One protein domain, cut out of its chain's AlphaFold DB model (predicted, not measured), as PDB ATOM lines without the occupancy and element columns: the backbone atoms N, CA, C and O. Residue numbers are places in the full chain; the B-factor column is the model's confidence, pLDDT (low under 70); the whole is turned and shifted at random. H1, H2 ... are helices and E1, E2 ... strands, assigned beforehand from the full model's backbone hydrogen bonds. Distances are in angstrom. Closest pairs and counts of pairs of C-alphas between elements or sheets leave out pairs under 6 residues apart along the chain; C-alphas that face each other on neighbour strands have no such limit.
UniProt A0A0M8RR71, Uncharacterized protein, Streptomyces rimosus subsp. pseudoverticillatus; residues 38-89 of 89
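AT A GLANCE: This is residues 38 to 89 of the 89 residues of an uncharacterized protein of Streptomyces rimosus subsp. pseudoverticillatus (UniProt A0A0M8RR71). A loose, flat zigzag of two helices with one extended strand between them: short H1 at one side, E1 crossing the middle, and long H2 at the other side. Residues 52 to 57 stand free where the chain turns from H1 towards E1, and residues 83 to 89 stick out as a tail at the far end of H2. The printed part has 52 residues, with H1, E1 and H2 in that order, and the class is mostly helix. It is loose, with a radius of gyration of the C-alphas of 13.1 A, and spans 34 by 29 by 13 A.

IN THESE COORDINATES: Residues 38 to 45 come before the first named element. H1, residues 46 to 53, begins at C-alpha 46 (61.554, -10.786, 177.799). E1, residues 58 to 63, measures 15.7 A from first to last C-alpha. H2, residues 69 to 84, measures 22.4 A and ends at C-alpha 84 (45.537, 7.565, 180.688).

HOW THE PARTS SIT: The closest C-alphas of H1 and E1 are those of Ala 51 and Leu 59, 7.7 A apart. The closest C-alphas of E1 and H2 are those of Phe 63 and Gly 75, 5.5 A apart. H1 and H2 are apart. E1 pairs with no named strand. In H1 and H2 every O i to N i+4 pair is within hydrogen-bond range.

THE WHOLE: The two C-alphas farthest apart are those of Pro 42 and His 89, 38.9 A. The links from H1 to E1 and from E1 to H2 are tight, with 4 and 5 residues. The printed part has no cut and ends at residue 89, the chain's last residue. The mean pLDDT of the printed part is 74.2, and residues 40 to 44 and 85 to 89 are under 70.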
ATOM      1  N   ALA A  38      55.022  -9.487 176.548       72.94
ATOM      2  CA  ALA A  38      56.471  -9.463 176.647       72.94
ATOM      3  C   ALA A  38      57.111  -9.673 175.266       72.94
ATOM      4  O   ALA A  38      56.792 -10.617 174.544       72.94
ATOM      5  N   CYS A  39      58.045  -8.795 174.902       75.19
ATOM      6  CA  CYS A  39      58.646  -8.819 173.575       75.19
ATOM      7  C   CYS A  39      59.454 -10.105 173.297       75.19
ATOM      8  O   CYS A  39      60.122 -10.655 174.177       75.19
ATOM      9  N   PHE A  40      59.380 -10.570 172.045       68.62
ATOM     10  CA  PHE A  40      60.113 -11.719 171.500       68.62
ATOM     11  C   PHE A  40      60.976 -11.263 170.312       68.62
ATOM     12  O   PHE A  40      60.781 -11.679 169.176       68.62
ATOM     13  N   MET A  41      61.895 -10.318 170.525       65.25
ATOM     14  CA  MET A  41      62.772  -9.830 169.453       65.25
ATOM     15  C   MET A  41      64.249  -9.945 169.841       65.25
ATOM     16  O   MET A  41      64.589  -9.784 171.016       65.25
ATOM     17  N   PRO A  42      65.149 -10.179 168.865       54.91
ATOM     18  CA  PRO A  42      66.586 -10.181 169.113       54.91
ATOM     19  C   PRO A  42      67.030  -8.846 169.714       54.91
ATOM     20  O   PRO A  42      66.898  -7.796 169.088       54.91
ATOM     21  N   GLY A  43      67.535  -8.900 170.948       60.38
ATOM     22  CA  GLY A  43      67.948  -7.732 171.731       60.38
ATOM     23  C   GLY A  43      67.159  -7.534 173.027       60.38
ATOM     24  O   GLY A  43      67.721  -6.977 173.958       60.38
ATOM     25  N   HIS A  44      65.927  -8.051 173.128       59.34
ATOM     26  CA  HIS A  44      65.131  -8.112 174.361       59.34
ATOM     27  C   HIS A  44      64.161  -9.305 174.283       59.34
ATOM     28  O   HIS A  44      63.067  -9.215 173.733       59.34
ATOM     29  N   TYR A  45      64.582 -10.452 174.818       70.69
ATOM     30  CA  TYR A  45      63.814 -11.703 174.838       70.69
ATOM     31  C   TYR A  45      63.019 -11.858 176.142       70.69
ATOM     32  O   TYR A  45      63.133 -12.869 176.836       70.69
ATOM     33  N   CYS A  46      62.246 -10.837 176.509       73.88
ATOM     34  CA  CYS A  46      61.554 -10.786 177.799       73.88
ATOM     35  C   CYS A  46      60.587 -11.965 177.983       73.88
ATOM     36  O   CYS A  46      60.535 -12.549 179.061       73.88
ATOM     37  N   SER A  47      59.874 -12.377 176.930       77.19
ATOM     38  CA  SER A  47      58.957 -13.524 176.997       77.19
ATOM     39  C   SER A  47      59.678 -14.855 177.222       77.19
ATOM     40  O   SER A  47      59.228 -15.661 178.033       77.19
ATOM     41  N   LEU A  48      60.823 -15.074 176.566       77.94
ATOM     42  CA  LEU A  48      61.642 -16.270 176.792       77.94
ATOM     43  C   LEU A  48      62.249 -16.277 178.187       77.94
ATOM     44  O   LEU A  48      62.231 -17.308 178.847       77.94
ATOM     45  N   TRP A  49      62.768 -15.138 178.642       82.12
ATOM     46  CA  TRP A  49      63.359 -15.040 179.970       82.12
ATOM     47  C   TRP A  49      62.326 -15.332 181.063       82.12
ATOM     48  O   TRP A  49      62.597 -16.130 181.955       82.12
ATOM     49  N   LEU A  50      61.115 -14.776 180.946       79.12
ATOM     50  CA  LEU A  50      60.016 -15.059 181.871       79.12
ATOM     51  C   LEU A  50      59.604 -16.534 181.848       79.12
ATOM     52  O   LEU A  50      59.420 -17.122 182.909       79.12
ATOM     53  N   ALA A  51      59.515 -17.146 180.664       79.31
ATOM     54  CA  ALA A  51      59.204 -18.569 180.536       79.31
ATOM     55  C   ALA A  51      60.313 -19.477 181.103       79.31
ATOM     56  O   ALA A  51      60.026 -20.560 181.602       79.31
ATOM     57  N   GLN A  52      61.579 -19.051 181.042       81.81
ATOM     58  CA  GLN A  52      62.705 -19.792 181.619       81.81
ATOM     59  C   GLN A  52      62.809 -19.627 183.137       81.81
ATOM     60  O   GLN A  52      63.139 -20.586 183.829       81.81
ATOM     61  N   MET A  53      62.550 -18.425 183.654       79.06
ATOM     62  CA  MET A  53      62.599 -18.129 185.088       79.06
ATOM     63  C   MET A  53      61.395 -18.697 185.840       79.06
ATOM     64  O   MET A  53      61.537 -19.122 186.984       79.06
ATOM     65  N   PHE A  54      60.226 -18.711 185.200       82.31
ATOM     66  CA  PHE A  54      58.967 -19.143 185.795       82.31
ATOM     67  C   PHE A  54      58.285 -20.202 184.913       82.31
ATOM     68  O   PHE A  54      57.254 -19.922 184.299       82.31
ATOM     69  N   PRO A  55      58.842 -21.423 184.824       77.00
ATOM     70  CA  PRO A  55      58.322 -22.466 183.935       77.00
ATOM     71  C   PRO A  55      56.901 -22.919 184.304       77.00
ATOM     72  O   PRO A  55      56.119 -23.260 183.420       77.00
ATOM     73  N   GLU A  56      56.556 -22.877 185.594       79.75
ATOM     74  CA  GLU A  56      55.226 -23.230 186.109       79.75
ATOM     75  C   GLU A  56      54.241 -22.041 186.071       79.75
ATOM     76  O   GLU A  56      53.051 -22.204 186.356       79.75
ATOM     77  N   ALA A  57      54.701 -20.832 185.721       82.19
ATOM     78  CA  ALA A  57      53.852 -19.649 185.715       82.19
ATOM     79  C   ALA A  57      53.072 -19.504 184.411       82.19
ATOM     80  O   ALA A  57      53.618 -19.501 183.308       82.19
ATOM     81  N   GLN A  58      51.777 -19.231 184.538       84.38
ATOM     82  CA  GLN A  58      50.970 -18.816 183.402       84.38
ATOM     83  C   GLN A  58      51.295 -17.366 183.013       84.38
ATOM     84  O   GLN A  58      50.988 -16.434 183.760       84.38
ATOM     85  N   LEU A  59      51.874 -17.166 181.830       82.12
ATOM     86  CA  LEU A  59      52.083 -15.841 181.245       82.12
ATOM     87  C   LEU A  59      50.784 -15.351 180.602       82.12
ATOM     88  O   LEU A  59      50.222 -16.005 179.726       82.12
ATOM     89  N   THR A  60      50.291 -14.200 181.046       83.94
ATOM     90  CA  THR A  60      49.071 -13.572 180.525       83.94
ATOM     91  C   THR A  60      49.333 -12.106 180.227       83.94
ATOM     92  O   THR A  60      50.128 -11.476 180.922       83.94
ATOM     93  N   HIS A  61      48.666 -11.563 179.212       84.75
ATOM     94  CA  HIS A  61      48.799 -10.157 178.850       84.75
ATOM     95  C   HIS A  61      47.456  -9.514 178.509       84.75
ATOM     96  O   HIS A  61      46.519 -10.215 178.124       84.75
ATOM     97  N   ASN A  62      47.367  -8.192 178.659       80.19
ATOM     98  CA  ASN A  62      46.156  -7.428 178.349       80.19
ATOM     99  C   ASN A  62      46.160  -6.916 176.895       80.19
ATOM    100  O   ASN A  62      45.163  -7.035 176.186       80.19
ATOM    101  N   PHE A  63      47.308  -6.426 176.417       82.50
ATOM    102  CA  PHE A  63      47.488  -5.938 175.048       82.50
ATOM    103  C   PHE A  63      48.564  -6.734 174.299       82.50
ATOM    104  O   PHE A  63      49.654  -6.938 174.843       82.50
ATOM    105  N   PRO A  64      48.303  -7.161 173.051       77.94
ATOM    106  CA  PRO A  64      49.306  -7.833 172.239       77.94
ATOM    107  C   PRO A  64      50.382  -6.832 171.810       77.94
ATOM    108  O   PRO A  64      50.088  -5.720 171.373       77.94
ATOM    109  N   TYR A  65      51.641  -7.238 171.914       76.19
ATOM    110  CA  TYR A  65      52.781  -6.477 171.412       76.19
ATOM    111  C   TYR A  65      53.133  -6.962 170.009       76.19
ATOM    112  O   TYR A  65      53.397  -6.157 169.118       76.19
ATOM    113  N   GLY A  66      53.043  -8.273 169.790       72.94
ATOM    114  CA  GLY A  66      53.254  -8.918 168.509       72.94
ATOM    115  C   GLY A  66      54.690  -8.807 167.992       72.94
ATOM    116  O   GLY A  66      55.567  -8.133 168.538       72.94
ATOM    117  N   GLU A  67      54.929  -9.487 166.877       71.25
ATOM    118  CA  GLU A  67      56.246  -9.555 166.233       71.25
ATOM    119  C   GLU A  67      56.442  -8.425 165.198       71.25
ATOM    120  O   GLU A  67      57.567  -8.031 164.877       71.25
ATOM    121  N   SER A  68      55.341  -7.833 164.722       76.31
ATOM    122  CA  SER A  68      55.323  -6.776 163.703       76.31
ATOM    123  C   SER A  68      55.386  -5.372 164.304       76.31
ATOM    124  O   SER A  68      54.799  -5.100 165.347       76.31
ATOM    125  N   ALA A  69      56.034  -4.436 163.603       74.62
ATOM    126  CA  ALA A  69      56.136  -3.037 164.037       74.62
ATOM    127  C   ALA A  69      54.776  -2.359 164.247       74.62
ATOM    128  O   ALA A  69      54.621  -1.581 165.184       74.62
ATOM    129  N   GLU A  70      53.797  -2.694 163.409       77.38
ATOM    130  CA  GLU A  70      52.429  -2.178 163.499       77.38
ATOM    131  C   GLU A  70      51.720  -2.675 164.762       77.38
ATOM    132  O   GLU A  70      51.153  -1.872 165.498       77.38
ATOM    133  N   SER A  71      51.836  -3.971 165.074       75.94
ATOM    134  CA  SER A  71      51.258  -4.552 166.293       75.94
ATOM    135  C   SER A  71      51.868  -3.939 167.554       75.94
ATOM    136  O   SER A  71      51.154  -3.680 168.518       75.94
ATOM    137  N   ARG A  72      53.171  -3.629 167.528       78.38
ATOM    138  CA  ARG A  72      53.855  -2.975 168.652       78.38
ATOM    139  C   ARG A  72      53.364  -1.557 168.866       78.38
ATOM    140  O   ARG A  72      53.117  -1.159 169.999       78.38
ATOM    141  N   ALA A  73      53.269  -0.789 167.783       79.69
ATOM    142  CA  ALA A  73      52.781   0.580 167.843       79.69
ATOM    143  C   ALA A  73      51.346   0.615 168.380       79.69
ATOM    144  O   ALA A  73      51.051   1.436 169.244       79.69
ATOM    145  N   GLU A  74      50.498  -0.317 167.941       82.19
ATOM    146  CA  GLU A  74      49.120  -0.419 168.420       82.19
ATOM    147  C   GLU A  74      49.041  -0.867 169.882       82.19
ATOM    148  O   GLU A  74      48.354  -0.229 170.673       82.19
ATOM    149  N   GLY A  75      49.799  -1.888 170.287       80.00
ATOM    150  CA  GLY A  75      49.844  -2.331 171.682       80.00
ATOM    151  C   GLY A  75      50.331  -1.234 172.634       80.00
ATOM    152  O   GLY A  75      49.744  -1.025 173.693       80.00
ATOM    153  N   ILE A  76      51.362  -0.472 172.243       81.25
ATOM    154  CA  ILE A  76      51.847   0.683 173.018       81.25
ATOM    155  C   ILE A  76      50.786   1.787 173.072       81.25
ATOM    156  O   ILE A  76      50.597   2.383 174.131       81.25
ATOM    157  N   ARG A  77      50.094   2.062 171.961       82.31
ATOM    158  CA  ARG A  77      49.027   3.069 171.901       82.31
ATOM    159  C   ARG A  77      47.879   2.705 172.845       82.31
ATOM    160  O   ARG A  77      47.521   3.522 173.687       82.31
ATOM    161  N   LEU A  78      47.398   1.463 172.780       81.75
ATOM    162  CA  LEU A  78      46.345   0.947 173.654       81.75
ATOM    163  C   LEU A  78      46.763   0.968 175.127       81.75
ATOM    164  O   LEU A  78      45.979   1.375 175.981       81.75
ATOM    165  N   LEU A  79      48.014   0.604 175.431       81.25
ATOM    166  CA  LEU A  79      48.561   0.707 176.784       81.25
ATOM    167  C   LEU A  79      48.574   2.160 177.278       81.25
ATOM    168  O   LEU A  79      48.232   2.417 178.428       81.25
ATOM    169  N   GLN A  80      48.972   3.112 176.432       80.12
ATOM    170  CA  GLN A  80      48.975   4.536 176.774       80.12
ATOM    171  C   GLN A  80      47.557   5.069 176.999       80.12
ATOM    172  O   GLN A  80      47.342   5.829 177.941       80.12
ATOM    173  N   GLU A  81      46.592   4.651 176.179       80.62
ATOM    174  CA  GLU A  81      45.173   4.976 176.351       80.62
ATOM    175  C   GLU A  81      44.617   4.390 177.656       80.62
ATOM    176  O   GLU A  81      43.964   5.098 178.420       80.62
ATOM    177  N   ALA A  82      44.933   3.129 177.963       77.06
ATOM    178  CA  ALA A  82      44.533   2.474 179.204       77.06
ATOM    179  C   ALA A  82      45.184   3.116 180.439       77.06
ATOM    180  O   ALA A  82      44.510   3.338 181.438       77.06
ATOM    181  N   ALA A  83      46.469   3.476 180.366       72.69
ATOM    182  CA  ALA A  83      47.182   4.165 181.441       72.69
ATOM    183  C   ALA A  83      46.694   5.609 181.655       72.69
ATOM    184  O   ALA A  83      46.805   6.143 182.759       72.69
ATOM    185  N   ALA A  84      46.167   6.249 180.607       73.69
ATOM    186  CA  ALA A  84      45.537   7.565 180.688       73.69
ATOM    187  C   ALA A  84      44.119   7.510 181.281       73.69
ATOM    188  O   ALA A  84      43.631   8.528 181.780       73.69
ATOM    189  N   GLN A  85      43.468   6.343 181.270       57.66
ATOM    190  CA  GLN A  85      42.187   6.146 181.929       57.66
ATOM    191  C   GLN A  85      42.423   5.873 183.426       57.66
ATOM    192  O   GLN A  85      43.074   4.886 183.776       57.66
ATOM    193  N   PRO A  86      41.911   6.708 184.349       49.44
ATOM    194  CA  PRO A  86      42.009   6.403 185.770       49.44
ATOM    195  C   PRO A  86      41.287   5.077 186.056       49.44
ATOM    196  O   PRO A  86      40.248   4.815 185.434       49.44
ATOM    197  N   PRO A  87      41.805   4.238 186.977       48.09
ATOM    198  CA  PRO A  87      41.157   2.984 187.334       48.09
ATOM    199  C   PRO A  87      39.722   3.288 187.768       48.09
ATOM    200  O   PRO A  87      39.493   4.049 188.710       48.09
ATOM    201  N   GLN A  88      38.758   2.750 187.022       49.91
ATOM    202  CA  GLN A  88      37.345   2.881 187.348       49.91
ATOM    203  C   GLN A  88      37.082   1.935 188.519       49.91
ATOM    204  O   GLN A  88      37.074   0.717 188.344       49.91
ATOM    205  N   HIS A  89      37.013   2.524 189.712       44.81
ATOM    206  CA  HIS A  89      36.723   1.859 190.981       44.81
ATOM    207  C   HIS A  89      35.251   1.460 191.094       44.81
ATOM    208  O   HIS A  89      34.394   2.239 190.612       44.81
TER     209      HIS A  89